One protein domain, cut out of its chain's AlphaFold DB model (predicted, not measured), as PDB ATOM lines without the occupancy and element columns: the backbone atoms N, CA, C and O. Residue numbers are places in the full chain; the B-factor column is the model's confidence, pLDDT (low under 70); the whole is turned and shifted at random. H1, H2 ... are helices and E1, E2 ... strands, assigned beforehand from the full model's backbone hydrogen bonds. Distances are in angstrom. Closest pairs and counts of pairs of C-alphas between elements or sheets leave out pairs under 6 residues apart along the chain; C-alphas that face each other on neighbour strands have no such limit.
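This is residues 67 to 285 of the 748 residues of the protein "Putative ABC transport system permease protein" of Streptomyces sp. Termitarium-T10T-6 (UniProt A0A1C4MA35). Two lobes share the long strand E4: the larger is a small, nearly closed barrel of the later part of E4 with E5, E10, E7, E9 and E8, with H1 at one end, H2 at the opposite end and E6 added beside E9. The smaller lobe is a short sheet of the start of E4, E11, E1 and E12, with H3 and the hairpin of E2 and E3 beyond E12. The printed part has 219 residues, with 5 named helices and 12 named strands in the order E1 E2 E3 E4 E5 E6 E7 H1 E8 E9 E10 H2 E11 H3 E12 H4 H5. The class is mixed, helices and strands, though under half of the residues are in named elements; ten strands form one branched sheet, with parallel and antiparallel pairs. The whole is compact, with a radius of gyration of the C-alphas of 19.5 A and spans of 56 by 41 by 29 A.

In the branched, strongly twisted sheet, E1, residues 67 to 70, has E11, residues 240 to 244, on one side and E12, residues 264 to 268, on the other side. Both are antiparallel to E1, with N 68 and O 241, and N 67 and O 267, each 2.9 A apart. E2, residues 78 to 80, and E3, residues 87 to 89, form a hairpin and a second sheet, with N 79 and O 88 2.8 A apart. E4, residues 116 to 129, has staggered pairing: residues 116 to 120 pair antiparallel with E11, N 118 and O 242 being 2.8 A apart, and residues 121 to 129 pair with E5, residues 132 to 140, in a hairpin, N 127 and O 134 being 2.8 A apart. E4 bends by 73 degrees at residue 126. E10, residues 209 to 212, is parallel to E5, with N 210 and O 137 2.8 A apart, and antiparallel to E7, residues 165 to 169, with N 211 and O 167 2.8 A apart. E9, residues 191 to 200, is parallel to E7, with N 166 and O 194 2.9 A apart. On the other side of E9 are two antiparallel edge strands: E6, residues 153 to 157, with N 200 and O 153 2.8 A apart, and E8, residues 183 to 186, in a hairpin with E9, with N 184 and O 193 2.8 A apart. The closest C-alphas of E4 and E8, Val 127 and Val 186, are 4.7 A apart. The sheet curls round H1, residues 170 to 176; its closest C-alphas to E9 are Asp 170 and Ala 198, 5.7 A apart. H2, residues 218 to 227, is on the opposite face, at a height of 10.8 A over the sheet, and only just over E8, with 3 of its C-alphas falling there. It runs across the strands, at 70 degrees to E8 on the local plane. H3, residues 253 to 260, is on the same face as H2, over none of the strands; its closest C-alphas to E12 are Val 256 and Val 266, 5.7 A apart. H4, residues 269 to 273, is close to H3 but not clearly touching, with the C-alphas of Trp 253 and Val 271 6.0 A apart. The closest C-alphas of E2 and H5, residues 282 to 285, are Glu 79 and Met 283, 5.8 A apart. In H1, H2, H3 and H4 every O i to N i+4 pair is within hydrogen-bond range; H5 is too short for one.

E1 begins at C-alpha 67, (89.076, 85.609, 106.902). E4 measures 36.7 A, E9 24.1 A, E5 23.7 A and H2 14.2 A. H5 ends at C-alpha 285, (113.163, 87.664, 105.221).

The C-alphas farthest apart, Arg 130 and Ser 279, are 56.9 A apart. The printed part has no cut; its long links are E3 to E4, E5 to E6 and H2 to E11. Mean pLDDT of the printed part is 89.9, with residues 91 to 94, 97 to 101 and 285 under 70.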
ATOM      1  N   ARG A  67      89.430  85.312 105.511       96.44
ATOM      2  CA  ARG A  67      89.076  85.609 106.902       96.44
ATOM      3  C   ARG A  67      89.929  86.760 107.422       96.44
ATOM      4  O   ARG A  67      91.154  86.681 107.369       96.44
ATOM      5  N   TYR A  68      89.279  87.787 107.956       96.25
ATOM      6  CA  TYR A  68      89.907  88.953 108.577       96.25
ATOM      7  C   TYR A  68      89.754  88.877 110.096       96.25
ATOM      8  O   TYR A  68      88.678  88.518 110.585       96.25
ATOM      9  N   ARG A  69      90.816  89.201 110.842       92.88
ATOM     10  CA  ARG A  69      90.840  89.136 112.313       92.88
ATOM     11  C   ARG A  69      91.641  90.282 112.915       92.88
ATOM     12  O   ARG A  69      92.744  90.577 112.461       92.88
ATOM     13  N   ASP A  70      91.104  90.871 113.976       90.38
ATOM     14  CA  ASP A  70      91.817  91.842 114.810       90.38
ATOM     15  C   ASP A  70      92.625  91.110 115.896       90.38
ATOM     16  O   ASP A  70      92.113  90.220 116.579       90.38
ATOM     17  N   GLN A  71      93.889  91.491 116.090       85.00
ATOM     18  CA  GLN A  71      94.726  90.967 117.173       85.00
ATOM     19  C   GLN A  71      94.558  91.723 118.498       85.00
ATOM     20  O   GLN A  71      95.109  91.300 119.515       85.00
ATOM     21  N   GLY A  72      93.729  92.764 118.552       81.81
ATOM     22  CA  GLY A  72      93.500  93.559 119.760       81.81
ATOM     23  C   GLY A  72      94.744  94.344 120.178       81.81
ATOM     24  O   GLY A  72      94.920  94.650 121.358       81.81
ATOM     25  N   LEU A  73      95.633  94.618 119.219       79.31
ATOM     26  CA  LEU A  73      96.819  95.462 119.386       79.31
ATOM     27  C   LEU A  73      96.512  96.936 119.074       79.31
ATOM     28  O   LEU A  73      97.273  97.823 119.448       79.31
ATOM     29  N   GLY A  74      95.362  97.195 118.449       76.44
ATOM     30  CA  GLY A  74      95.017  98.483 117.863       76.44
ATOM     31  C   GLY A  74      95.605  98.654 116.462       76.44
ATOM     32  O   GLY A  74      96.085  97.680 115.881       76.44
ATOM     33  N   PRO A  75      95.546  99.869 115.885       81.56
ATOM     34  CA  PRO A  75      95.996 100.137 114.521       81.56
ATOM     35  C   PRO A  75      97.531 100.193 114.453       81.56
ATOM     36  O   PRO A  75      98.124 101.256 114.280       81.56
ATOM     37  N   VAL A  76      98.164  99.040 114.650       85.81
ATOM     38  CA  VAL A  76      99.614  98.839 114.612       85.81
ATOM     39  C   VAL A  76      99.945  98.010 113.386       85.81
ATOM     40  O   VAL A  76      99.246  97.048 113.085       85.81
ATOM     41  N   ARG A  77     101.007  98.374 112.672       88.00
ATOM     42  CA  ARG A  77     101.415  97.652 111.470       88.00
ATOM     43  C   ARG A  77     101.891  96.240 111.821       88.00
ATOM     44  O   ARG A  77     102.793  96.069 112.641       88.00
ATOM     45  N   LEU A  78     101.313  95.248 111.149       89.56
ATOM     46  CA  LEU A  78     101.681  93.839 111.283       89.56
ATOM     47  C   LEU A  78     102.435  93.338 110.051       89.56
ATOM     48  O   LEU A  78     102.313  93.878 108.951       89.56
ATOM     49  N   GLU A  79     103.181  92.262 110.239       89.69
ATOM     50  CA  GLU A  79     103.705  91.418 109.175       89.69
ATOM     51  C   GLU A  79     103.219  89.990 109.411       89.69
ATOM     52  O   GLU A  79     103.151  89.532 110.549       89.69
ATOM     53  N   GLN A  80     102.852  89.289 108.341       90.12
ATOM     54  CA  GLN A  80     102.396  87.903 108.418       90.12
ATOM     55  C   GLN A  80     102.964  87.074 107.276       90.12
ATOM     56  O   GLN A  80     103.270  87.585 106.194       90.12
ATOM     57  N   MET A  81     103.025  85.770 107.505       90.75
ATOM     58  CA  MET A  81     103.151  84.790 106.440       90.75
ATOM     59  C   MET A  81     101.855  84.737 105.599       90.75
ATOM     60  O   MET A  81     100.785  85.144 106.071       90.75
ATOM     61  N   PRO A  82     101.914  84.242 104.348       89.69
ATOM     62  CA  PRO A  82     100.746  84.116 103.467       89.69
ATOM     63  C   PRO A  82      99.553  83.353 104.070       89.69
ATOM     64  O   PRO A  82      98.411  83.631 103.712       89.69
ATOM     65  N   ASP A  83      99.802  82.420 104.992       86.12
ATOM     66  CA  ASP A  83      98.784  81.627 105.694       86.12
ATOM     67  C   ASP A  83      98.243  82.276 106.976       86.12
ATOM     68  O   ASP A  83      97.329  81.736 107.593       86.12
ATOM     69  N   ALA A  84      98.779  83.437 107.366       88.31
ATOM     70  CA  ALA A  84      98.457  84.161 108.596       88.31
ATOM     71  C   ALA A  84      98.681  83.372 109.905       88.31
ATOM     72  O   ALA A  84      98.252  83.829 110.968       88.31
ATOM     73  N   ASN A  85      99.340  82.209 109.850       84.31
ATOM     74  CA  ASN A  85      99.615  81.385 111.032       84.31
ATOM     75  C   ASN A  85     100.771  81.946 111.844       84.31
ATOM     76  O   ASN A  85     100.755  81.907 113.072       84.31
ATOM     77  N   LEU A  86     101.761  82.493 111.144       84.00
ATOM     78  CA  LEU A  86     102.848  83.224 111.758       84.00
ATOM     79  C   LEU A  86     102.718  84.702 111.413       84.00
ATOM     80  O   LEU A  86     102.515  85.065 110.251       84.00
ATOM     81  N   TRP A  87     102.795  85.535 112.441       87.44
ATOM     82  CA  TRP A  87     102.680  86.978 112.333       87.44
ATOM     83  C   TRP A  87     103.446  87.653 113.470       87.44
ATOM     84  O   TRP A  87     103.746  87.034 114.489       87.44
ATOM     85  N   GLY A  88     103.799  88.914 113.263       84.62
ATOM     86  CA  GLY A  88     104.566  89.722 114.199       84.62
ATOM     87  C   GLY A  88     104.311  91.204 113.969       84.62
ATOM     88  O   GLY A  88     103.755  91.607 112.945       84.62
ATOM     89  N   THR A  89     104.679  92.028 114.942       82.81
ATOM     90  CA  THR A  89     104.740  93.479 114.752       82.81
ATOM     91  C   THR A  89     105.977  93.836 113.940       82.81
ATOM     92  O   THR A  89     107.006  93.173 114.050       82.81
ATOM     93  N   TYR A  90     105.886  94.896 113.139       74.19
ATOM     94  CA  TYR A  90     107.049  95.423 112.424       74.19
ATOM     95  C   TYR A  90     108.140  95.858 113.420       74.19
ATOM     96  O   TYR A  90     107.790  96.434 114.451       74.19
ATOM     97  N   GLU A  91     109.419  95.616 113.114       68.94
ATOM     98  CA  GLU A  91     110.560  95.843 114.028       68.94
ATOM     99  C   GLU A  91     110.626  97.288 114.563       68.94
ATOM    100  O   GLU A  91     110.897  97.492 115.740       68.94
ATOM    101  N   ASP A  92     110.252  98.284 113.748       68.56
ATOM    102  CA  ASP A  92     110.194  99.703 114.150       68.56
ATOM    103  C   ASP A  92     108.809 100.157 114.673       68.56
ATOM    104  O   ASP A  92     108.482 101.350 114.646       68.56
ATOM    105  N   SER A  93     107.927  99.235 115.072       64.44
ATOM    106  CA  SER A  93     106.612  99.613 115.617       64.44
ATOM    107  C   SER A  93     106.765 100.285 116.985       64.44
ATOM    108  O   SER A  93     107.569  99.828 117.793       64.44
ATOM    109  N   PRO A  94     105.987 101.342 117.291       67.31
ATOM    110  CA  PRO A  94     105.996 101.936 118.624       67.31
ATOM    111  C   PRO A  94     105.529 100.927 119.681       67.31
ATOM    112  O   PRO A  94     104.653 100.106 119.396       67.31
ATOM    113  N   ASP A  95     106.068 101.049 120.900       70.06
ATOM    114  CA  ASP A  95     105.667 100.244 122.057       70.06
ATOM    115  C   ASP A  95     104.141 100.188 122.182       70.06
ATOM    116  O   ASP A  95     103.436 101.205 122.124       70.06
ATOM    117  N   LEU A  96     103.619  98.975 122.354       70.38
ATOM    118  CA  LEU A  96     102.184  98.753 122.439       70.38
ATOM    119  C   LEU A  96     101.629  99.395 123.720       70.38
ATOM    120  O   LEU A  96     102.094  99.064 124.815       70.38
ATOM    121  N   PRO A  97     100.583 100.240 123.640       65.44
ATOM    122  CA  PRO A  97      99.954 100.775 124.838       65.44
ATOM    123  C   PRO A  97      99.323  99.649 125.682       65.44
ATOM    124  O   PRO A  97      99.005  98.568 125.150       65.44
ATOM    125  N   PRO A  98      99.106  99.890 126.993       67.69
ATOM    126  CA  PRO A  98      98.412  98.953 127.871       67.69
ATOM    127  C   PRO A  98      97.089  98.499 127.254       67.69
ATOM    128  O   PRO A  98      96.390  99.290 126.623       67.69
ATOM    129  N   GLN A  99      96.716  97.230 127.444       65.00
ATOM    130  CA  GLN A  99      95.567  96.625 126.757       65.00
ATOM    131  C   GLN A  99      94.259  97.415 126.932       65.00
ATOM    132  O   GLN A  99      93.485  97.527 125.985       65.00
ATOM    133  N   ALA A 100      94.052  98.017 128.106       62.72
ATOM    134  CA  ALA A 100      92.889  98.848 128.416       62.72
ATOM    135  C   ALA A 100      92.789 100.141 127.578       62.72
ATOM    136  O   ALA A 100      91.706 100.708 127.454       62.72
ATOM    137  N   GLU A 101      93.896 100.610 126.999       67.69
ATOM    138  CA  GLU A 101      93.977 101.837 126.195       67.69
ATOM    139  C   GLU A 101      94.003 101.555 124.683       67.69
ATOM    140  O   GLU A 101      93.975 102.483 123.865       67.69
ATOM    141  N   ARG A 102      94.041 100.277 124.284       78.44
ATOM    142  CA  ARG A 102      94.087  99.879 122.874       78.44
ATOM    143  C   ARG A 102      92.748 100.163 122.207       78.44
ATOM    144  O   ARG A 102      91.694  99.705 122.643       78.44
ATOM    145  N   LYS A 103      92.794 100.928 121.118       76.44
ATOM    146  CA  LYS A 103      91.604 101.262 120.331       76.44
ATOM    147  C   LYS A 103      91.241 100.085 119.422       76.44
ATOM    148  O   LYS A 103      92.144  99.563 118.776       76.44
ATOM    149  N   PRO A 104      89.960  99.698 119.321       78.69
ATOM    150  CA  PRO A 104      89.539  98.663 118.385       78.69
ATOM    151  C   PRO A 104      89.806  99.102 116.942       78.69
ATOM    152  O   PRO A 104      89.655 100.281 116.603       78.69
ATOM    153  N   VAL A 105      90.194  98.153 116.094       86.06
ATOM    154  CA  VAL A 105      90.386  98.404 114.663       86.06
ATOM    155  C   VAL A 105      89.041  98.286 113.945       86.06
ATOM    156  O   VAL A 105      88.296  97.327 114.147       86.06
ATOM    157  N   ASP A 106      88.723  99.247 113.075       89.75
ATOM    158  CA  ASP A 106      87.592  99.121 112.151       89.75
ATOM    159  C   ASP A 106      87.966  98.149 111.022       89.75
ATOM    160  O   ASP A 106      88.450  98.540 109.955       89.75
ATOM    161  N   VAL A 107      87.789  96.855 111.298       92.38
ATOM    162  CA  VAL A 107      88.106  95.770 110.363       92.38
ATOM    163  C   VAL A 107      87.319  95.906 109.051       92.38
ATOM    164  O   VAL A 107      87.952  95.836 107.992       92.38
ATOM    165  N   PRO A 108      85.999  96.195 109.047       93.94
ATOM    166  CA  PRO A 108      85.263  96.442 107.808       93.94
ATOM    167  C   PRO A 108      85.814  97.553 106.910       93.94
ATOM    168  O   PRO A 108      85.747  97.433 105.685       93.94
ATOM    169  N   ALA A 109      86.420  98.601 107.474       92.56
ATOM    170  CA  ALA A 109      87.074  99.654 106.691       92.56
ATOM    171  C   ALA A 109      88.378  99.207 105.992       92.56
ATOM    172  O   ALA A 109      88.984  99.980 105.238       92.56
ATOM    173  N   THR A 110      88.847  97.982 106.243       93.00
ATOM    174  CA  THR A 110      90.017  97.378 105.581       93.00
ATOM    175  C   THR A 110      89.646  96.519 104.373       93.00
ATOM    176  O   THR A 110      90.522  96.161 103.589       93.00
ATOM    177  N   PHE A 111      88.359  96.215 104.183       95.00
ATOM    178  CA  PHE A 111      87.927  95.323 103.113       95.00
ATOM    179  C   PHE A 111      88.090  95.966 101.729       95.00
ATOM    180  O   PHE A 111      87.849  97.170 101.566       95.00
ATOM    181  N   PRO A 112      88.412  95.171 100.692       93.56
ATOM    182  CA  PRO A 112      88.367  95.647  99.318       93.56
ATOM    183  C   PRO A 112      86.985  96.223  98.978       93.56
ATOM    184  O   PRO A 112      85.944  95.717  99.417       93.56
ATOM    185  N   LYS A 113      86.944  97.286  98.170       90.88
ATOM    186  CA  LYS A 113      85.677  97.938  97.798       90.88
ATOM    187  C   LYS A 113      84.754  96.959  97.065       90.88
ATOM    188  O   LYS A 113      85.156  96.346  96.081       90.88
ATOM    189  N   GLY A 114      83.499  96.876  97.510       88.19
ATOM    190  CA  GLY A 114      82.495  95.968  96.944       88.19
ATOM    191  C   GLY A 114      82.468  94.571  97.572       88.19
ATOM    192  O   GLY A 114      81.759  93.711  97.058       88.19
ATOM    193  N   SER A 115      83.208  94.348  98.662       93.50
ATOM    194  CA  SER A 115      83.179  93.082  99.397       93.50
ATOM    195  C   SER A 115      81.882  92.899 100.189       93.50
ATOM    196  O   SER A 115      81.315  93.855 100.723       93.50
ATOM    197  N   ARG A 116      81.444  91.646 100.311       94.50
ATOM    198  CA  ARG A 116      80.387  91.207 101.232       94.50
ATOM    199  C   ARG A 116      81.034  90.421 102.364       94.50
ATOM    200  O   ARG A 116      82.012  89.725 102.128       94.50
ATOM    201  N   TYR A 117      80.485  90.483 103.573       94.88
ATOM    202  CA  TYR A 117      81.032  89.724 104.694       94.88
ATOM    203  C   TYR A 117      79.959  89.099 105.588       94.88
ATOM    204  O   TYR A 117      78.801  89.526 105.603       94.88
ATOM    205  N   LEU A 118      80.384  88.093 106.347       96.00
ATOM    206  CA  LEU A 118      79.701  87.525 107.500       96.00
ATOM    207  C   LEU A 118      80.583  87.698 108.728       96.00
ATOM    208  O   LEU A 118      81.804  87.756 108.621       96.00
ATOM    209  N   THR A 119      79.951  87.771 109.888       96.31
ATOM    210  CA  THR A 119      80.638  87.787 111.176       96.31
ATOM    211  C   THR A 119      80.533  86.419 111.822       96.31
ATOM    212  O   THR A 119      79.456  85.817 111.804       96.31
ATOM    213  N   GLU A 120      81.626  85.981 112.422       95.62
ATOM    214  CA  GLU A 120      81.722  84.754 113.193       95.62
ATOM    215  C   GLU A 120      82.260  85.088 114.580       95.62
ATOM    216  O   GLU A 120      83.242  85.820 114.722       95.62
ATOM    217  N   ARG A 121      81.599  84.575 115.615       95.81
ATOM    218  CA  ARG A 121      82.088  84.688 116.984       95.81
ATOM    219  C   ARG A 121      81.682  83.466 117.777       95.81
ATOM    220  O   ARG A 121      80.516  83.089 117.764       95.81
ATOM    221  N   SER A 122      82.628  82.876 118.487       94.75
ATOM    222  CA  SER A 122      82.381  81.681 119.285       94.75
ATOM    223  C   SER A 122      82.456  81.992 120.772       94.75
ATOM    224  O   SER A 122      83.142  82.921 121.192       94.75
ATOM    225  N   VAL A 123      81.718  81.238 121.578       92.94
ATOM    226  CA  VAL A 123      81.781  81.300 123.038       92.94
ATOM    227  C   VAL A 123      81.708  79.879 123.608       92.94
ATOM    228  O   VAL A 123      80.833  79.106 123.201       92.94
ATOM    229  N   PRO A 124      82.614  79.486 124.517       90.88
ATOM    230  CA  PRO A 124      82.463  78.243 125.260       90.88
ATOM    231  C   PRO A 124      81.272  78.352 126.218       90.88
ATOM    232  O   PRO A 124      81.088  79.373 126.885       90.88
ATOM    233  N   ALA A 125      80.451  77.307 126.292       87.62
ATOM    234  CA  ALA A 125      79.273  77.286 127.144       87.62
ATOM    235  C   ALA A 125      78.966  75.879 127.663       87.62
ATOM    236  O   ALA A 125      79.080  74.892 126.935       87.62
ATOM    237  N   SER A 126      78.477  75.794 128.899       88.25
ATOM    238  CA  SER A 126      77.890  74.559 129.417       88.25
ATOM    239  C   SER A 126      76.385  74.556 129.172       88.25
ATOM    240  O   SER A 126      75.670  75.505 129.508       88.25
ATOM    241  N   VAL A 127      75.885  73.467 128.603       89.12
ATOM    242  CA  VAL A 127      74.489  73.307 128.200       89.12
ATOM    243  C   VAL A 127      73.858  72.089 128.859       89.12
ATOM    244  O   VAL A 127      74.523  71.101 129.173       89.12
ATOM    245  N   THR A 128      72.551  72.157 129.097       84.69
ATOM    246  CA  THR A 128      71.789  71.014 129.613       84.69
ATOM    247  C   THR A 128      71.519  70.000 128.506       84.69
ATOM    248  O   THR A 128      71.050  70.366 127.428       84.69
ATOM    249  N   THR A 129      71.736  68.724 128.800       90.12
ATOM    250  CA  THR A 129      71.478  67.585 127.913       90.12
ATOM    251  C   THR A 129      70.535  66.590 128.586       90.12
ATOM    252  O   THR A 129      70.230  66.710 129.775       90.12
ATOM    253  N   ARG A 130      70.089  65.557 127.858       89.38
ATOM    254  CA  ARG A 130      69.282  64.478 128.454       89.38
ATOM    255  C   ARG A 130      70.051  63.718 129.540       89.38
ATOM    256  O   ARG A 130      69.449  63.178 130.465       89.38
ATOM    257  N   HIS A 131      71.377  63.676 129.424       87.25
ATOM    258  CA  HIS A 131      72.268  62.940 130.317       87.25
ATOM    259  C   HIS A 131      72.874  63.802 131.436       87.25
ATOM    260  O   HIS A 131      73.617  63.277 132.261       87.25
ATOM    261  N   GLY A 132      72.557  65.100 131.494       82.31
ATOM    262  CA  GLY A 132      73.065  66.018 132.508       82.31
ATOM    263  C   GLY A 132      73.567  67.321 131.901       82.31
ATOM    264  O   GLY A 132      72.797  68.077 131.315       82.31
ATOM    265  N   ILE A 133      74.850  67.613 132.087       80.56
ATOM    266  CA  ILE A 133      75.505  68.832 131.601       80.56
ATOM    267  C   ILE A 133      76.588  68.416 130.609       80.56
ATOM    268  O   ILE A 133      77.306  67.448 130.861       80.56
ATOM    269  N   ALA A 134      76.693  69.133 129.496       82.00
ATOM    270  CA  ALA A 134      77.782  68.977 128.542       82.00
ATOM    271  C   ALA A 134      78.389  70.338 128.213       82.00
ATOM    272  O   ALA A 134      77.670  71.335 128.142       82.00
ATOM    273  N   ASP A 135      79.692  70.354 127.965       85.44
ATOM    274  CA  ASP A 135      80.367  71.522 127.414       85.44
ATOM    275  C   ASP A 135      80.273  71.494 125.891       85.44
ATOM    276  O   ASP A 135      80.435  70.448 125.254       85.44
ATOM    277  N   ALA A 136      79.982  72.653 125.314       88.69
ATOM    278  CA  ALA A 136      79.911  72.857 123.880       88.69
ATOM    279  C   ALA A 136      80.411  74.256 123.526       88.69
ATOM    280  O   ALA A 136      80.395  75.184 124.339       88.69
ATOM    281  N   ARG A 137      80.826  74.426 122.275       94.25
ATOM    282  CA  ARG A 137      81.087  75.751 121.716       94.25
ATOM    283  C   ARG A 137      79.836  76.239 121.011       94.25
ATOM    284  O   ARG A 137      79.280  75.519 120.185       94.25
ATOM    285  N   ILE A 138      79.389  77.442 121.351       96.38
ATOM    286  CA  ILE A 138      78.295  78.111 120.651       96.38
ATOM    287  C   ILE A 138      78.910  79.123 119.692       96.38
ATOM    288  O   ILE A 138      79.528  80.093 120.126       96.38
ATOM    289  N   THR A 139      78.730  78.902 118.395       97.38
ATOM    290  CA  THR A 139      79.207  79.783 117.333       97.38
ATOM    291  C   THR A 139      78.048  80.607 116.786       97.38
ATOM    292  O   THR A 139      77.093  80.095 116.201       97.38
ATOM    293  N   GLU A 140      78.131  81.916 116.980       97.62
ATOM    294  CA  GLU A 140      77.245  82.895 116.375       97.62
ATOM    295  C   GLU A 140      77.665  83.155 114.926       97.62
ATOM    296  O   GLU A 140      78.594  83.915 114.643       97.62
ATOM    297  N   LEU A 141      76.972  82.503 113.996       96.12
ATOM    298  CA  LEU A 141      77.254  82.544 112.569       96.12
ATOM    299  C   LEU A 141      75.961  82.304 111.789       96.12
ATOM    300  O   LEU A 141      75.146  81.447 112.128       96.12
ATOM    301  N   ARG A 142      75.755  83.047 110.697       95.56
ATOM    302  CA  ARG A 142      74.589  82.842 109.825       95.56
ATOM    303  C   ARG A 142      74.796  81.608 108.941       95.56
ATOM    304  O   ARG A 142      75.054  81.740 107.750       95.56
ATOM    305  N   VAL A 143      74.639  80.421 109.526       94.38
ATOM    306  CA  VAL A 143      74.871  79.110 108.887       94.38
ATOM    307  C   VAL A 143      74.020  78.841 107.640       94.38
ATOM    308  O   VAL A 143      74.408  78.056 106.788       94.38
ATOM    309  N   SER A 144      72.898  79.545 107.473       94.31
ATOM    310  CA  SER A 144      72.067  79.464 106.266       94.31
ATOM    311  C   SER A 144      72.649  80.193 105.045       94.31
ATOM    312  O   SER A 144      72.053  80.148 103.968       94.31
ATOM    313  N   ASP A 145      73.720  80.974 105.212       95.62
ATOM    314  CA  ASP A 145      74.286  81.784 104.137       95.62
ATOM    315  C   ASP A 145      75.078  80.911 103.142       95.62
ATOM    316  O   ASP A 145      75.907  80.101 103.561       95.62
ATOM    317  N   PRO A 146      74.891  81.082 101.817       92.19
ATOM    318  CA  PRO A 146      75.638  80.332 100.809       92.19
ATOM    319  C   PRO A 146      77.163  80.431 100.920       92.19
ATOM    320  O   PRO A 146      77.837  79.553 100.386       92.19
ATOM    321  N   LEU A 147      77.699  81.459 101.593       92.62
ATOM    322  CA  LEU A 147      79.136  81.593 101.845       92.62
ATOM    323  C   LEU A 147      79.734  80.461 102.687       92.62
ATOM    324  O   LEU A 147      80.950  80.321 102.714       92.62
ATOM    325  N   LEU A 148      78.915  79.647 103.351       93.75
ATOM    326  CA  LEU A 148      79.375  78.569 104.232       93.75
ATOM    327  C   LEU A 148      79.271  77.175 103.606       93.75
ATOM    328  O   LEU A 148      79.548  76.183 104.277       93.75
ATOM    329  N   ARG A 149      78.919  77.081 102.315       89.00
ATOM    330  CA  ARG A 149      78.899  75.799 101.589       89.00
ATOM    331  C   ARG A 149      80.250  75.095 101.673       89.00
ATOM    332  O   ARG A 149      81.289  75.728 101.482       89.00
ATOM    333  N   GLY A 150      80.222  73.790 101.925       88.44
ATOM    334  CA  GLY A 150      81.407  72.957 102.131       88.44
ATOM    335  C   GLY A 150      82.031  73.061 103.527       88.44
ATOM    336  O   GLY A 150      82.791  72.171 103.896       88.44
ATOM    337  N   ARG A 151      81.700  74.096 104.314       92.94
ATOM    338  CA  ARG A 151      82.121  74.228 105.719       92.94
ATOM    339  C   ARG A 151      81.082  73.661 106.677       92.94
ATOM    340  O   ARG A 151      81.440  72.956 107.611       92.94
ATOM    341  N   ILE A 152      79.810  73.989 106.446       94.56
ATOM    342  CA  ILE A 152      78.679  73.550 107.266       94.56
ATOM    343  C   ILE A 152      77.581  73.072 106.326       94.56
ATOM    344  O   ILE A 152      77.096  73.845 105.498       94.56
ATOM    345  N   GLU A 153      77.179  71.816 106.465       93.50
ATOM    346  CA  GLU A 153      76.119  71.215 105.658       93.50
ATOM    347  C   GLU A 153      74.934  70.845 106.550       93.50
ATOM    348  O   GLU A 153      75.109  70.343 107.656       93.50
ATOM    349  N   LEU A 154      73.712  71.117 106.093       95.56
ATOM    350  CA  LEU A 154      72.501  70.732 106.820       95.56
ATOM    351  C   LEU A 154      72.232  69.243 106.595       95.56
ATOM    352  O   LEU A 154      72.041  68.830 105.450       95.56
ATOM    353  N   THR A 155      72.166  68.462 107.667       94.94
ATOM    354  CA  THR A 155      71.870  67.025 107.603       94.94
ATOM    355  C   THR A 155      70.398  66.732 107.872       94.94
ATOM    356  O   THR A 155      69.801  65.935 107.148       94.94
ATOM    357  N   ASP A 156      69.784  67.421 108.839       96.12
ATOM    358  CA  ASP A 156      68.363  67.269 109.170       96.12
ATOM    359  C   ASP A 156      67.734  68.574 109.705       96.12
ATOM    360  O   ASP A 156      68.410  69.463 110.227       96.12
ATOM    361  N   GLY A 157      66.412  68.711 109.585       95.88
ATOM    362  CA  GLY A 157      65.653  69.876 110.052       95.88
ATOM    363  C   GLY A 157      65.880  71.148 109.227       95.88
ATOM    364  O   GLY A 157      65.708  71.156 108.007       95.88
ATOM    365  N   ALA A 158      66.178  72.266 109.896       96.00
ATOM    366  CA  ALA A 158      66.398  73.560 109.255       96.00
ATOM    367  C   ALA A 158      67.470  74.395 109.966       96.00
ATOM    368  O   ALA A 158      67.650  74.310 111.177       96.00
ATOM    369  N   PHE A 159      68.136  75.277 109.216       96.25
ATOM    370  CA  PHE A 159      69.007  76.291 109.810       96.25
ATOM    371  C   PHE A 159      68.213  77.294 110.674       96.25
ATOM    372  O   PHE A 159      67.076  77.619 110.311       96.25
ATOM    373  N   PRO A 160      68.815  77.854 111.744       96.69
ATOM    374  CA  PRO A 160      68.186  78.864 112.591       96.69
ATOM    375  C   PRO A 160      67.777  80.113 111.808       96.69
ATOM    376  O   PRO A 160      68.571  80.678 111.051       96.69
ATOM    377  N   LYS A 161      66.539  80.565 112.011       95.12
ATOM    378  CA  LYS A 161      65.961  81.766 111.386       95.12
ATOM    379  C   LYS A 161      65.632  82.856 112.400       95.12
ATOM    380  O   LYS A 161      65.553  84.023 112.015       95.12
ATOM    381  N   ALA A 162      65.468  82.496 113.671       95.25
ATOM    382  CA  ALA A 162      65.186  83.421 114.764       95.25
ATOM    383  C   ALA A 162      66.209  83.298 115.907       95.25
ATOM    384  O   ALA A 162      66.878  82.283 116.058       95.25
ATOM    385  N   ALA A 163      66.313  84.335 116.745       93.81
ATOM    386  CA  ALA A 163      67.271  84.379 117.856       93.81
ATOM    387  C   ALA A 163      67.036  83.303 118.939       93.81
ATOM    388  O   ALA A 163      67.951  82.982 119.681       93.81
ATOM    389  N   GLY A 164      65.827  82.736 119.032       95.06
ATOM    390  CA  GLY A 164      65.504  81.643 119.964       95.06
ATOM    391  C   GLY A 164      65.766  80.238 119.410       95.06
ATOM    392  O   GLY A 164      65.374  79.253 120.035       95.06
ATOM    393  N   GLU A 165      66.373  80.135 118.231       97.38
ATOM    394  CA  GLU A 165      66.622  78.882 117.524       97.38
ATOM    395  C   GLU A 165      68.124  78.623 117.417       97.38
ATOM    396  O   GLU A 165      68.908  79.547 117.191       97.38
ATOM    397  N   ILE A 166      68.517  77.358 117.539       97.56
ATOM    398  CA  ILE A 166      69.896  76.911 117.345       97.56
ATOM    399  C   ILE A 166      69.939  75.635 116.507       97.56
ATOM    400  O   ILE A 166      69.006  74.831 116.526       97.56
ATOM    401  N   ALA A 167      71.030  75.446 115.780       97.88
ATOM    402  CA  ALA A 167      71.380  74.171 115.171       97.88
ATOM    403  C   ALA A 167      72.518  73.529 115.963       97.88
ATOM    404  O   ALA A 167      73.272  74.224 116.642       97.88
ATOM    405  N   ALA A 168      72.644  72.213 115.886       97.56
ATOM    406  CA  ALA A 168      73.704  71.476 116.561       97.56
ATOM    407  C   ALA A 168      74.418  70.553 115.587       97.56
ATOM    408  O   ALA A 168      73.814  70.104 114.614       97.56
ATOM    409  N   THR A 169      75.684  70.249 115.862       97.50
ATOM    410  CA  THR A 169      76.371  69.205 115.109       97.50
ATOM    411  C   THR A 169      75.747  67.835 115.373       97.50
ATOM    412  O   THR A 169      75.268  67.574 116.482       97.50
ATOM    413  N   ASP A 170      75.793  66.932 114.392       95.50
ATOM    414  CA  ASP A 170      75.328  65.546 114.567       95.50
ATOM    415  C   ASP A 170      75.990  64.867 115.783       95.50
ATOM    416  O   ASP A 170      75.313  64.258 116.615       95.50
ATOM    417  N   ALA A 171      77.296  65.085 115.980       94.00
ATOM    418  CA  ALA A 171      78.033  64.581 117.140       94.00
ATOM    419  C   ALA A 171      77.556  65.167 118.482       94.00
ATOM    420  O   ALA A 171      77.611  64.485 119.511       94.00
ATOM    421  N   PHE A 172      77.085  66.420 118.510       95.94
ATOM    422  CA  PHE A 172      76.476  66.991 119.712       95.94
ATOM    423  C   PHE A 172      75.108  66.357 119.991       95.94
ATOM    424  O   PHE A 172      74.814  66.021 121.139       95.94
ATOM    425  N   ILE A 173      74.275  66.171 118.966       95.94
ATOM    426  CA  ILE A 173      72.948  65.547 119.086       95.94
ATOM    427  C   ILE A 173      73.078  64.122 119.633       95.94
ATOM    428  O   ILE A 173      72.448  63.793 120.642       95.94
ATOM    429  N   GLU A 174      73.963  63.315 119.046       94.00
ATOM    430  CA  GLU A 174      74.226  61.942 119.488       94.00
ATOM    431  C   GLU A 174      74.731  61.895 120.939       94.00
ATOM    432  O   GLU A 174      74.212  61.133 121.757       94.00
ATOM    433  N   ALA A 175      75.700  62.745 121.296       93.12
ATOM    434  CA  ALA A 175      76.281  62.754 122.638       93.12
ATOM    435  C   ALA A 175      75.339  63.318 123.718       93.12
ATOM    436  O   ALA A 175      75.419  62.923 124.882       93.12
ATOM    437  N   SER A 176      74.473  64.269 123.362       93.00
ATOM    438  CA  SER A 176      73.553  64.928 124.297       93.00
ATOM    439  C   SER A 176      72.249  64.153 124.510       93.00
ATOM    440  O   SER A 176      71.562  64.377 125.514       93.00
ATOM    441  N   GLY A 177      71.891  63.258 123.583       93.19
ATOM    442  CA  GLY A 177      70.609  62.553 123.583       93.19
ATOM    443  C   GLY A 177      69.407  63.479 123.348       93.19
ATOM    444  O   GLY A 177      68.282  63.128 123.721       93.19
ATOM    445  N   LEU A 178      69.648  64.672 122.800       94.25
ATOM    446  CA  LEU A 178      68.616  65.623 122.394       94.25
ATOM    447  C   LEU A 178      68.146  65.317 120.971       94.25
ATOM    448  O   LEU A 178      68.817  64.633 120.207       94.25
ATOM    449  N   SER A 179      66.965  65.796 120.609       96.06
ATOM    450  CA  SER A 179      66.385  65.664 119.272       96.06
ATOM    451  C   SER A 179      65.909  67.018 118.757       96.06
ATOM    452  O   SER A 179      65.675  67.944 119.531       96.06
ATOM    453  N   ILE A 180      65.753  67.151 117.438       96.50
ATOM    454  CA  ILE A 180      65.183  68.365 116.842       96.50
ATOM    455  C   ILE A 180      63.790  68.613 117.446       96.50
ATOM    456  O   ILE A 180      62.951  67.715 117.501       96.50
ATOM    457  N   GLY A 181      63.563  69.837 117.917       94.94
ATOM    458  CA  GLY A 181      62.397  70.261 118.692       94.94
ATOM    459  C   GLY A 181      62.640  70.337 120.202       94.94
ATOM    460  O   GLY A 181      61.872  71.006 120.897       94.94
ATOM    461  N   ASP A 182      63.705  69.716 120.716       96.25
ATOM    462  CA  ASP A 182      64.056  69.799 122.132       96.25
ATOM    463  C   ASP A 182      64.606  71.181 122.507       96.25
ATOM    464  O   ASP A 182      65.068  71.973 121.677       96.25
ATOM    465  N   ARG A 183      64.560  71.471 123.809       95.00
ATOM    466  CA  ARG A 183      65.076  72.709 124.383       95.00
ATOM    467  C   ARG A 183      66.507  72.524 124.875       95.00
ATOM    468  O   ARG A 183      66.776  71.636 125.678       95.00
ATOM    469  N   VAL A 184      67.384  73.433 124.467       94.62
ATOM    470  CA  VAL A 184      68.748  73.566 124.981       94.62
ATOM    471  C   VAL A 184      68.799  74.757 125.925       94.62
ATOM    472  O   VAL A 184      68.462  75.877 125.533       94.62
ATOM    473  N   THR A 185      69.223  74.526 127.166       92.69
ATOM    474  CA  THR A 185      69.433  75.597 128.143       92.69
ATOM    475  C   THR A 185      70.921  75.869 128.305       92.69
ATOM    476  O   THR A 185      71.677  74.987 128.713       92.69
ATOM    477  N   VAL A 186      71.329  77.103 128.014       91.00
ATOM    478  CA  VAL A 186      72.680  77.616 128.266       91.00
ATOM    479  C   VAL A 186      72.787  78.000 129.739       91.00
ATOM    480  O   VAL A 186      72.060  78.876 130.222       91.00
ATOM    481  N   ARG A 187      73.671  77.315 130.471       85.00
ATOM    482  CA  ARG A 187      73.886  77.523 131.909       85.00
ATOM    483  C   ARG A 187      74.733  78.769 132.154       85.00
ATOM    484  O   ARG A 187      75.581  79.119 131.346       85.00
ATOM    485  N   GLY A 188      74.494  79.432 133.284       80.94
ATOM    486  CA  GLY A 188      74.978  80.789 133.549       80.94
ATOM    487  C   GLY A 188      73.821  81.769 133.406       80.94
ATOM    488  O   GLY A 188      73.118  81.976 134.391       80.94
ATOM    489  N   PRO A 189      73.524  82.276 132.195       85.00
ATOM    490  CA  PRO A 189      72.428  83.218 131.988       85.00
ATOM    491  C   PRO A 189      71.039  82.558 131.960       85.00
ATOM    492  O   PRO A 189      70.041  83.251 131.797       85.00
ATOM    493  N   GLN A 190      70.960  81.223 132.072       88.56
ATOM    494  CA  GLN A 190      69.716  80.443 131.987       88.56
ATOM    495  C   GLN A 190      68.916  80.767 130.718       88.56
ATOM    496  O   GLN A 190      67.700  80.949 130.749       88.56
ATOM    497  N   GLN A 191      69.593  80.847 129.573       92.44
ATOM    498  CA  GLN A 191      68.952  81.153 128.293       92.44
ATOM    499  C   GLN A 191      68.454  79.884 127.615       92.44
ATOM    500  O   GLN A 191      69.123  78.856 127.645       92.44
ATOM    501  N   HIS A 192      67.267  79.960 127.025       95.50
ATOM    502  CA  HIS A 192      66.546  78.806 126.506       95.50
ATOM    503  C   HIS A 192      66.425  78.924 124.987       95.50
ATOM    504  O   HIS A 192      65.876  79.908 124.493       95.50
ATOM    505  N   TYR A 193      66.875  77.901 124.270       96.88
ATOM    506  CA  TYR A 193      66.843  77.839 122.810       96.88
ATOM    507  C   TYR A 193      66.157  76.562 122.340       96.88
ATOM    508  O   TYR A 193      66.179  75.543 123.031       96.88
ATOM    509  N   THR A 194      65.543  76.612 121.163       97.69
ATOM    510  CA  THR A 194      64.958  75.434 120.515       97.69
ATOM    511  C   THR A 194      65.946  74.884 119.498       97.69
ATOM    512  O   THR A 194      66.425  75.631 118.643       97.69
ATOM    513  N   LEU A 195      66.245  73.590 119.578       97.50
ATOM    514  CA  LEU A 195      67.066  72.905 118.589       97.50
ATOM    515  C   LEU A 195      66.241  72.683 117.314       97.50
ATOM    516  O   LEU A 195      65.286  71.915 117.334       97.50
ATOM    517  N   VAL A 196      66.574  73.357 116.212       97.81
ATOM    518  CA  VAL A 196      65.766  73.345 114.971       97.81
ATOM    519  C   VAL A 196      66.386  72.562 113.815       97.81
ATOM    520  O   VAL A 196      65.688  72.250 112.847       97.81
ATOM    521  N   GLY A 197      67.669  72.217 113.906       96.88
ATOM    522  CA  GLY A 197      68.355  71.481 112.852       96.88
ATOM    523  C   GLY A 197      69.642  70.818 113.313       96.88
ATOM    524  O   GLY A 197      70.257  71.232 114.300       96.88
ATOM    525  N   ALA A 198      70.023  69.796 112.559       97.38
ATOM    526  CA  ALA A 198      71.292  69.102 112.652       97.38
ATOM    527  C   ALA A 198      72.189  69.544 111.491       97.38
ATOM    528  O   ALA A 198      71.731  69.676 110.351       97.38
ATOM    529  N   VAL A 199      73.450  69.824 111.795       96.94
ATOM    530  CA  VAL A 199      74.463  70.176 110.803       96.94
ATOM    531  C   VAL A 199      75.666  69.252 110.917       96.94
ATOM    532  O   VAL A 199      76.010  68.779 111.995       96.94
ATOM    533  N   GLU A 200      76.357  69.052 109.810       94.88
ATOM    534  CA  GLU A 200      77.631  68.353 109.763       94.88
ATOM    535  C   GLU A 200      78.737  69.358 109.435       94.88
ATOM    536  O   GLU A 200      78.561  70.254 108.603       94.88
ATOM    537  N   LEU A 201      79.884  69.202 110.097       94.12
ATOM    538  CA  LEU A 201      81.136  69.854 109.730       94.12
ATOM    539  C   LEU A 201      81.957  68.821 108.953       94.12
ATOM    540  O   LEU A 201      82.537  67.934 109.581       94.12
ATOM    541  N   PRO A 202      82.022  68.879 107.606       91.12
ATOM    542  CA  PRO A 202      82.657  67.822 106.822       91.12
ATOM    543  C   PRO A 202      84.121  67.591 107.207       91.12
ATOM    544  O   PRO A 202      84.606  66.468 107.142       91.12
ATOM    545  N   ALA A 203      84.824  68.630 107.653       88.50
ATOM    546  CA  ALA A 203      86.212  68.525 108.085       88.50
ATOM    547  C   ALA A 203      86.403  68.072 109.540       88.50
ATOM    548  O   ALA A 203      87.539  67.819 109.911       88.50
ATOM    549  N   GLU A 204      85.337  67.998 110.348       89.81
ATOM    550  CA  GLU A 204      85.393  67.700 111.787       89.81
ATOM    551  C   GLU A 204      84.095  67.008 112.267       89.81
ATOM    552  O   GLU A 204      83.314  67.542 113.055       89.81
ATOM    553  N   LEU A 205      83.852  65.776 111.817       91.00
ATOM    554  CA  LEU A 205      82.637  64.993 112.099       91.00
ATOM    555  C   LEU A 205      82.379  64.743 113.588       91.00
ATOM    556  O   LEU A 205      81.245  64.492 113.985       91.00
ATOM    557  N   LYS A 206      83.429  64.754 114.414       91.69
ATOM    558  CA  LYS A 206      83.344  64.456 115.855       91.69
ATOM    559  C   LYS A 206      83.182  65.706 116.719       91.69
ATOM    560  O   LYS A 206      83.064  65.579 117.940       91.69
ATOM    561  N   GLU A 207      83.190  66.887 116.109       92.69
ATOM    562  CA  GLU A 207      83.138  68.149 116.830       92.69
ATOM    563  C   GLU A 207      81.744  68.398 117.414       92.69
ATOM    564  O   GLU A 207      80.723  68.257 116.738       92.69
ATOM    565  N   LYS A 208      81.687  68.773 118.696       94.31
ATOM    566  CA  LYS A 208      80.437  68.985 119.444       94.31
ATOM    567  C   LYS A 208      80.170  70.478 119.581       94.31
ATOM    568  O   LYS A 208      80.587  71.106 120.553       94.31
ATOM    569  N   SER A 209      79.472  71.041 118.602       95.25
ATOM    570  CA  SER A 209      79.242  72.483 118.505       95.25
ATOM    571  C   SER A 209      77.770  72.821 118.271       95.25
ATOM    572  O   SER A 209      76.985  72.021 117.760       95.25
ATOM    573  N   LEU A 210      77.400  74.031 118.676       97.31
ATOM    574  CA  LEU A 210      76.082  74.632 118.511       97.31
ATOM    575  C   LEU A 210      76.216  75.897 117.662       97.31
ATOM    576  O   LEU A 210      77.166  76.656 117.823       97.31
ATOM    577  N   PHE A 211      75.239  76.162 116.804       97.69
ATOM    578  CA  PHE A 211      75.216  77.323 115.921       97.69
ATOM    579  C   PHE A 211      73.975  78.169 116.172       97.69
ATOM    580  O   PHE A 211      72.849  77.670 116.130       97.69
ATOM    581  N   ALA A 212      74.188  79.461 116.393       97.44
ATOM    582  CA  ALA A 212      73.142  80.451 116.608       97.44
ATOM    583  C   ALA A 212      73.313  81.629 115.641       97.44
ATOM    584  O   ALA A 212      74.370  81.814 115.038       97.44
ATOM    585  N   LEU A 213      72.280  82.457 115.489       97.31
ATOM    586  CA  LEU A 213      72.406  83.677 114.691       97.31
ATOM    587  C   LEU A 213      73.337  84.703 115.367       97.31
ATOM    588  O   LEU A 213      73.388  84.759 116.596       97.31
ATOM    589  N   PRO A 214      74.023  85.565 114.589       96.56
ATOM    590  CA  PRO A 214      74.806  86.672 115.136       96.56
ATOM    591  C   PRO A 214      74.018  87.519 116.145       96.56
ATOM    592  O   PRO A 214      72.949  88.035 115.814       96.56
ATOM    593  N   GLY A 215      74.549  87.660 117.362       94.44
ATOM    594  CA  GLY A 215      73.954  88.398 118.476       94.44
ATOM    595  C   GLY A 215      72.834  87.680 119.238       94.44
ATOM    596  O   GLY A 215      72.215  88.303 120.098       94.44
ATOM    597  N   ALA A 216      72.532  86.414 118.934       95.31
ATOM    598  CA  ALA A 216      71.428  85.685 119.560       95.31
ATOM    599  C   ALA A 216      71.728  85.191 120.986       95.31
ATOM    600  O   ALA A 216      70.794  85.037 121.767       95.31
ATOM    601  N   VAL A 217      72.999  84.964 121.328       95.38
ATOM    602  CA  VAL A 217      73.431  84.313 122.576       95.38
ATOM    603  C   VAL A 217      74.343  85.225 123.390       95.38
ATOM    604  O   VAL A 217      74.057  85.535 124.547       95.38
ATOM    605  N   ILE A 218      75.421  85.713 122.777       94.56
ATOM    606  CA  ILE A 218      76.482  86.474 123.441       94.56
ATOM    607  C   ILE A 218      75.944  87.816 123.938       94.56
ATOM    608  O   ILE A 218      76.178  88.172 125.088       94.56
ATOM    609  N   ALA A 219      75.195  88.559 123.116       94.31
ATOM    610  CA  ALA A 219      74.682  89.872 123.516       94.31
ATOM    611  C   ALA A 219      73.633  89.792 124.650       94.31
ATOM    612  O   ALA A 219      73.769  90.528 125.631       94.31
ATOM    613  N   PRO A 220      72.632  88.887 124.608       94.31
ATOM    614  CA  PRO A 220      71.738  88.667 125.744       94.31
ATOM    615  C   PRO A 220      72.457  88.162 127.000       94.31
ATOM    616  O   PRO A 220      72.056  88.513 128.111       94.31
ATOM    617  N   TRP A 221      73.512  87.351 126.855       93.19
ATOM    618  CA  TRP A 221      74.291  86.860 127.998       93.19
ATOM    619  C   TRP A 221      75.083  88.002 128.629       93.19
ATOM    620  O   TRP A 221      74.973  88.221 129.832       93.19
ATOM    621  N   GLN A 222      75.769  88.803 127.814       92.81
ATOM    622  CA  GLN A 222      76.468  90.006 128.259       92.81
ATOM    623  C   GLN A 222      75.530  90.933 129.045       92.81
ATOM    624  O   GLN A 222      75.839  91.304 130.174       92.81
ATOM    625  N   LYS A 223      74.332  91.208 128.515       92.56
ATOM    626  CA  LYS A 223      73.322  91.999 129.226       92.56
ATOM    627  C   LYS A 223      72.913  91.368 130.564       92.56
ATOM    628  O   LYS A 223      72.833  92.060 131.568       92.56
ATOM    629  N   SER A 224      72.703  90.051 130.592       90.25
ATOM    630  CA  SER A 224      72.346  89.338 131.827       90.25
ATOM    631  C   SER A 224      73.449  89.442 132.888       90.25
ATOM    632  O   SER A 224      73.138  89.598 134.059       90.25
ATOM    633  N   SER A 225      74.725  89.417 132.482       88.31
ATOM    634  CA  SER A 225      75.870  89.610 133.391       88.31
ATOM    635  C   SER A 225      76.057  91.054 133.872       88.31
ATOM    636  O   SER A 225      76.670  91.299 134.909       88.31
ATOM    637  N   GLU A 226      75.548  92.030 133.116       89.81
ATOM    638  CA  GLU A 226      75.525  93.438 133.528       89.81
ATOM    639  C   GLU A 226      74.402  93.699 134.540       89.81
ATOM    640  O   GLU A 226      74.606  94.445 135.501       89.81
ATOM    641  N   ASP A 227      73.246  93.056 134.338       90.19
ATOM    642  CA  ASP A 227      72.072  93.149 135.210       90.19
ATOM    643  C   ASP A 227      72.269  92.367 136.527       90.19
ATOM    644  O   ASP A 227      71.905  92.858 137.599       90.19
ATOM    645  N   ASP A 228      72.875  91.175 136.465       85.19
ATOM    646  CA  ASP A 228      73.156  90.308 137.611       85.19
ATOM    647  C   ASP A 228      74.647  89.953 137.690       85.19
ATOM    648  O   ASP A 228      75.194  89.227 136.859       85.19
ATOM    649  N   LYS A 229      75.300  90.435 138.751       81.25
ATOM    650  CA  LYS A 229      76.737  90.241 138.985       81.25
ATOM    651  C   LYS A 229      77.111  88.806 139.366       81.25
ATOM    652  O   LYS A 229      78.302  88.502 139.377       81.25
ATOM    653  N   GLU A 230      76.144  87.950 139.703       80.19
ATOM    654  CA  GLU A 230      76.384  86.517 139.913       80.19
ATOM    655  C   GLU A 230      76.561  85.768 138.583       80.19
ATOM    656  O   GLU A 230      77.214  84.724 138.539       80.19
ATOM    657  N   ILE A 231      76.038  86.317 137.480       79.25
ATOM    658  CA  ILE A 231      76.209  85.757 136.141       79.25
ATOM    659  C   ILE A 231      77.525  86.271 135.565       79.25
ATOM    660  O   ILE A 231      77.722  87.466 135.353       79.25
ATOM    661  N   LEU A 232      78.435  85.354 135.255       81.12
ATOM    662  CA  LEU A 232      79.705  85.723 134.643       81.12
ATOM    663  C   LEU A 232      79.513  86.179 133.193       81.12
ATOM    664  O   LEU A 232      78.697  85.590 132.474       81.12
ATOM    665  N   PRO A 233      80.269  87.197 132.743       84.88
ATOM    666  CA  PRO A 233      80.196  87.667 131.369       84.88
ATOM    667  C   PRO A 233      80.698  86.594 130.389       84.88
ATOM    668  O   PRO A 233      81.656  85.874 130.707       84.88
ATOM    669  N   PRO A 234      80.096  86.494 129.188       87.50
ATOM    670  CA  PRO A 234      80.512  85.536 128.170       87.50
ATOM    671  C   PRO A 234      81.981  85.744 127.785       87.50
ATOM    672  O   PRO A 234      82.373  86.822 127.338       87.50
ATOM    673  N   GLN A 235      82.788  84.687 127.891       85.12
ATOM    674  CA  GLN A 235      84.188  84.675 127.441       85.12
ATOM    675  C   GLN A 235      84.258  84.356 125.947       85.12
ATOM    676  O   GLN A 235      84.767  83.321 125.533       85.12
ATOM    677  N   ALA A 236      83.635  85.211 125.141       88.38
ATOM    678  CA  ALA A 236      83.563  85.002 123.708       88.38
ATOM    679  C   ALA A 236      84.895  85.335 123.028       88.38
ATOM    680  O   ALA A 236      85.510  86.364 123.328       88.38
ATOM    681  N   ASP A 237      85.264  84.511 122.052       89.12
ATOM    682  CA  ASP A 237      86.404  84.720 121.171       89.12
ATOM    683  C   ASP A 237      86.313  86.082 120.466       89.12
ATOM    684  O   ASP A 237      85.265  86.753 120.426       89.12
ATOM    685  N   LYS A 238      87.442  86.508 119.896       88.50
ATOM    686  CA  LYS A 238      87.481  87.718 119.075       88.50
ATOM    687  C   LYS A 238      86.549  87.555 117.877       88.50
ATOM    688  O   LYS A 238      86.387  86.465 117.338       88.50
ATOM    689  N   LEU A 239      85.925  88.660 117.482       92.31
ATOM    690  CA  LEU A 239      85.072  88.691 116.304       92.31
ATOM    691  C   LEU A 239      85.934  88.437 115.061       92.31
ATOM    692  O   LEU A 239      86.970  89.078 114.884       92.31
ATOM    693  N   GLU A 240      85.501  87.512 114.216       94.75
ATOM    694  CA  GLU A 240      86.127  87.212 112.933       94.75
ATOM    695  C   GLU A 240      85.178  87.596 111.792       94.75
ATOM    696  O   GLU A 240      83.950  87.578 111.937       94.75
ATOM    697  N   TRP A 241      85.743  87.951 110.639       96.25
ATOM    698  CA  TRP A 241      84.970  88.313 109.455       96.25
ATOM    699  C   TRP A 241      85.323  87.399 108.294       96.25
ATOM    700  O   TRP A 241      86.456  87.406 107.814       96.25
ATOM    701  N   LEU A 242      84.336  86.655 107.806       96.56
ATOM    702  CA  LEU A 242      84.438  85.885 106.573       96.56
ATOM    703  C   LEU A 242      84.033  86.793 105.417       96.56
ATOM    704  O   LEU A 242      82.888  87.240 105.345       96.56
ATOM    705  N   VAL A 243      84.973  87.095 104.530       96.44
ATOM    706  CA  VAL A 243      84.825  88.099 103.478       96.44
ATOM    707  C   VAL A 243      84.815  87.426 102.112       96.44
ATOM    708  O   VAL A 243      85.707  86.655 101.761       96.44
ATOM    709  N   GLN A 244      83.801  87.755 101.321       95.69
ATOM    710  CA  GLN A 244      83.775  87.546  99.883       95.69
ATOM    711  C   GLN A 244      84.235  88.838  99.209       95.69
ATOM    712  O   GLN A 244      83.587  89.882  99.340       95.69
ATOM    713  N   GLY A 245      85.366  88.756  98.520       92.25
ATOM    714  CA  GLY A 245      85.958  89.865  97.798       92.25
ATOM    715  C   GLY A 245      85.149  90.252  96.554       92.25
ATOM    716  O   GLY A 245      84.154  89.613  96.196       92.25
ATOM    717  N   PRO A 246      85.561  91.324  95.863       91.50
ATOM    718  CA  PRO A 246      84.917  91.764  94.637       91.50
ATOM    719  C   PRO A 246      84.908  90.655  93.563       91.50
ATOM    720  O   PRO A 246      85.922  89.968  93.373       91.50
ATOM    721  N   PRO A 247      83.799  90.504  92.805       85.19
ATOM    722  CA  PRO A 247      83.661  89.459  91.794       85.19
ATOM    723  C   PRO A 247      84.835  89.432  90.808       85.19
ATOM    724  O   PRO A 247      85.185  90.452  90.213       85.19
ATOM    725  N   GLY A 248      85.434  88.254  90.627       81.19
ATOM    726  CA  GLY A 248      86.536  88.022  89.687       81.19
ATOM    727  C   GLY A 248      87.919  88.503  90.146       81.19
ATOM    728  O   GLY A 248      88.889  88.244  89.438       81.19
ATOM    729  N   LYS A 249      88.030  89.178  91.300       85.00
ATOM    730  CA  LYS A 249      89.315  89.618  91.874       85.00
ATOM    731  C   LYS A 249      89.645  88.977  93.222       85.00
ATOM    732  O   LYS A 249      90.824  88.793  93.483       85.00
ATOM    733  N   GLY A 250      88.642  88.638  94.038       90.25
ATOM    734  CA  GLY A 250      88.871  88.044  95.360       90.25
ATOM    735  C   GLY A 250      89.629  88.988  96.302       90.25
ATOM    736  O   GLY A 250      89.445  90.204  96.237       90.25
ATOM    737  N   VAL A 251      90.465  88.422  97.177       94.50
ATOM    738  CA  VAL A 251      91.324  89.154  98.124       94.50
ATOM    739  C   VAL A 251      92.787  88.844  97.817       94.50
ATOM    740  O   VAL A 251      93.246  87.717  98.013       94.50
ATOM    741  N   THR A 252      93.524  89.840  97.335       94.75
ATOM    742  CA  THR A 252      94.890  89.677  96.820       94.75
ATOM    743  C   THR A 252      95.958  89.976  97.877       94.75
ATOM    744  O   THR A 252      95.662  90.572  98.911       94.75
ATOM    745  N   TRP A 253      97.221  89.603  97.631       94.88
ATOM    746  CA  TRP A 253      98.322  89.916  98.559       94.88
ATOM    747  C   TRP A 253      98.474  91.422  98.854       94.88
ATOM    748  O   TRP A 253      98.611  91.774 100.024       94.88
ATOM    749  N   PRO A 254      98.345  92.341  97.874       94.81
ATOM    750  CA  PRO A 254      98.274  93.774  98.165       94.81
ATOM    751  C   PRO A 254      97.136  94.174  99.116       94.81
ATOM    752  O   PRO A 254      97.329  95.056  99.948       94.81
ATOM    753  N   ASP A 255      95.971  93.523  99.028       94.88
ATOM    754  CA  ASP A 255      94.858  93.778  99.952       94.88
ATOM    755  C   ASP A 255      95.190  93.282 101.370       94.88
ATOM    756  O   ASP A 255      94.844  93.943 102.348       94.88
ATOM    757  N   VAL A 256      95.898  92.148 101.484       94.94
ATOM    758  CA  VAL A 256      96.420  91.633 102.762       94.94
ATOM    759  C   VAL A 256      97.415  92.620 103.372       94.94
ATOM    760  O   VAL A 256      97.271  92.991 104.532       94.94
ATOM    761  N   LEU A 257      98.380  93.116 102.592       93.94
ATOM    762  CA  LEU A 257      99.352  94.108 103.062       93.94
ATOM    763  C   LEU A 257      98.674  95.415 103.508       93.94
ATOM    764  O   LEU A 257      99.011  95.947 104.563       93.94
ATOM    765  N   ALA A 258      97.672  95.897 102.768       94.00
ATOM    766  CA  ALA A 258      96.912  97.093 103.138       94.00
ATOM    767  C   ALA A 258      96.082  96.912 104.426       94.00
ATOM    768  O   ALA A 258      95.854  97.873 105.165       94.00
ATOM    769  N   ALA A 259      95.613  95.693 104.705       93.44
ATOM    770  CA  ALA A 259      94.944  95.357 105.960       93.44
ATOM    771  C   ALA A 259      95.944  95.253 107.126       93.44
ATOM    772  O   ALA A 259      95.688  95.795 108.205       93.44
ATOM    773  N   ASN A 260      97.118  94.663 106.879       92.94
ATOM    774  CA  ASN A 260      98.207  94.557 107.850       92.94
ATOM    775  C   ASN A 260      98.724  95.930 108.303       92.94
ATOM    776  O   ASN A 260      99.021  96.109 109.482       92.94
ATOM    777  N   GLU A 261      98.782  96.921 107.405       91.00
ATOM    778  CA  GLU A 261      99.123  98.313 107.750       91.00
ATOM    779  C   GLU A 261      98.186  98.912 108.807       91.00
ATOM    780  O   GLU A 261      98.584  99.796 109.563       91.00
ATOM    781  N   LYS A 262      96.945  98.419 108.879       90.38
ATOM    782  CA  LYS A 262      95.930  98.855 109.842       90.38
ATOM    783  C   LYS A 262      95.801  97.918 111.049       90.38
ATOM    784  O   LYS A 262      94.908  98.135 111.863       90.38
ATOM    785  N   GLY A 263      96.649  96.897 111.166       89.00
ATOM    786  CA  GLY A 263      96.637  95.946 112.281       89.00
ATOM    787  C   GLY A 263      95.671  94.777 112.145       89.00
ATOM    788  O   GLY A 263      95.298  94.170 113.148       89.00
ATOM    789  N   VAL A 264      95.253  94.447 110.921       93.31
ATOM    790  CA  VAL A 264      94.316  93.350 110.655       93.31
ATOM    791  C   VAL A 264      95.032  92.202 109.965       93.31
ATOM    792  O   VAL A 264      95.616  92.404 108.906       93.31
ATOM    793  N   LEU A 265      94.929  90.999 110.530       94.06
ATOM    794  CA  LEU A 265      95.420  89.783 109.882       94.06
ATOM    795  C   LEU A 265      94.402  89.259 108.881       94.06
ATOM    796  O   LEU A 265      93.198  89.239 109.159       94.06
ATOM    797  N   VAL A 266      94.900  88.758 107.755       95.94
ATOM    798  CA  VAL A 266      94.069  88.252 106.664       95.94
ATOM    799  C   VAL A 266      94.568  86.894 106.197       95.94
ATOM    800  O   VAL A 266      95.651  86.773 105.629       95.94
ATOM    801  N   ALA A 267      93.745  85.866 106.379       95.00
ATOM    802  CA  ALA A 267      93.941  84.565 105.751       95.00
ATOM    803  C   ALA A 267      93.147  84.537 104.440       95.00
ATOM    804  O   ALA A 267      91.926  84.381 104.468       95.00
ATOM    805  N   SER A 268      93.814  84.739 103.298       95.75
ATOM    806  CA  SER A 268      93.174  84.735 101.973       95.75
ATOM    807  C   SER A 268      93.354  83.393 101.267       95.75
ATOM    808  O   SER A 268      94.470  82.901 101.112       95.75
ATOM    809  N   ARG A 269      92.252  82.838 100.749       94.56
ATOM    810  CA  ARG A 269      92.238  81.610  99.947       94.56
ATOM    811  C   ARG A 269      93.155  81.722  98.734       94.56
ATOM    812  O   ARG A 269      93.893  80.790  98.437       94.56
ATOM    813  N   GLN A 270      93.108  82.853  98.031       93.81
ATOM    814  CA  GLN A 270      93.926  83.075  96.840       93.81
ATOM    815  C   GLN A 270      95.415  83.122  97.191       93.81
ATOM    816  O   GLN A 270      96.215  82.480  96.523       93.81
ATOM    817  N   VAL A 271      95.766  83.849  98.250       92.88
ATOM    818  CA  VAL A 271      97.156  84.034  98.690       92.88
ATOM    819  C   VAL A 271      97.761  82.729  99.207       92.88
ATOM    820  O   VAL A 271      98.929  82.458  98.967       92.88
ATOM    821  N   VAL A 272      96.983  81.892  99.893       92.00
ATOM    822  CA  VAL A 272      97.478  80.600 100.391       92.00
ATOM    823  C   VAL A 272      97.654  79.584  99.261       92.00
ATOM    824  O   VAL A 272      98.595  78.790  99.292       92.00
ATOM    825  N   LEU A 273      96.764  79.587  98.262       91.56
ATOM    826  CA  LEU A 273      96.858  78.669  97.121       91.56
ATOM    827  C   LEU A 273      97.930  79.082  96.105       91.56
ATOM    828  O   LEU A 273      98.504  78.207  95.457       91.56
ATOM    829  N   ASP A 274      98.195  80.380  95.977       90.94
ATOM    830  CA  ASP A 274      99.209  80.952  95.091       90.94
ATOM    831  C   ASP A 274     100.036  82.000  95.862       90.94
ATOM    832  O   ASP A 274      99.770  83.204  95.766       90.94
ATOM    833  N   PRO A 275     100.985  81.552  96.711       88.75
ATOM    834  CA  PRO A 275     101.739  82.450  97.573       88.75
ATOM    835  C   PRO A 275     102.680  83.347  96.764       88.75
ATOM    836  O   PRO A 275     103.289  82.895  95.789       88.75
ATOM    837  N   PRO A 276     102.858  84.613  97.185       89.19
ATOM    838  CA  PRO A 276     103.791  85.525  96.536       89.19
ATOM    839  C   PRO A 276     105.244  85.025  96.670       89.19
ATOM    840  O   PRO A 276     105.558  84.243  97.576       89.19
ATOM    841  N   PRO A 277     106.165  85.475  95.796       87.31
ATOM    842  CA  PRO A 277     107.586  85.165  95.919       87.31
ATOM    843  C   PRO A 277     108.128  85.528  97.306       87.31
ATOM    844  O   PRO A 277     107.767  86.562  97.861       87.31
ATOM    845  N   ALA A 278     109.057  84.732  97.848       82.88
ATOM    846  CA  ALA A 278     109.604  84.953  99.193       82.88
ATOM    847  C   ALA A 278     110.219  86.353  99.399       82.88
ATOM    848  O   ALA A 278     110.199  86.873 100.507       82.88
ATOM    849  N   SER A 279     110.714  86.993  98.332       82.00
ATOM    850  CA  SER A 279     111.215  88.376  98.356       82.00
ATOM    851  C   SER A 279     110.135  89.435  98.607       82.00
ATOM    852  O   SER A 279     110.461  90.554  98.982       82.00
ATOM    853  N   GLU A 280     108.868  89.106  98.361       84.88
ATOM    854  CA  GLU A 280     107.703  89.979  98.550       84.88
ATOM    855  C   GLU A 280     106.970  89.702  99.873       84.88
ATOM    856  O   GLU A 280     105.928  90.305 100.138       84.88
ATOM    857  N   ILE A 281     107.496  88.788 100.698       86.62
ATOM    858  CA  ILE A 281     106.969  88.456 102.023       86.62
ATOM    859  C   ILE A 281     107.912  89.072 103.064       86.62
ATOM    860  O   ILE A 281     108.962  88.487 103.342       86.62
ATOM    861  N   PRO A 282     107.555  90.218 103.672       83.06
ATOM    862  CA  PRO A 282     108.428  90.903 104.628       83.06
ATOM    863  C   PRO A 282     108.876  89.999 105.788       83.06
ATOM    864  O   PRO A 282     110.060  89.919 106.103       83.06
ATOM    865  N   MET A 283     107.943  89.200 106.315       79.81
ATOM    866  CA  MET A 283     108.196  88.252 107.400       79.81
ATOM    867  C   MET A 283     109.135  87.097 107.011       79.81
ATOM    868  O   MET A 283     109.919  86.635 107.836       79.81
ATOM    869  N   ALA A 284     109.120  86.633 105.756       76.75
ATOM    870  CA  ALA A 284     109.971  85.516 105.338       76.75
ATOM    871  C   ALA A 284     111.462  85.890 105.351       76.75
ATOM    872  O   ALA A 284     112.309  85.030 105.593       76.75
ATOM    873  N   ALA A 285     111.790  87.172 105.146       68.31
ATOM    874  CA  ALA A 285     113.163  87.664 105.221       68.31
ATOM    875  C   ALA A 285     113.772  87.495 106.627       68.31
ATOM    876  O   ALA A 285     114.982  87.309 106.744       68.31
TER     877      ALA A 285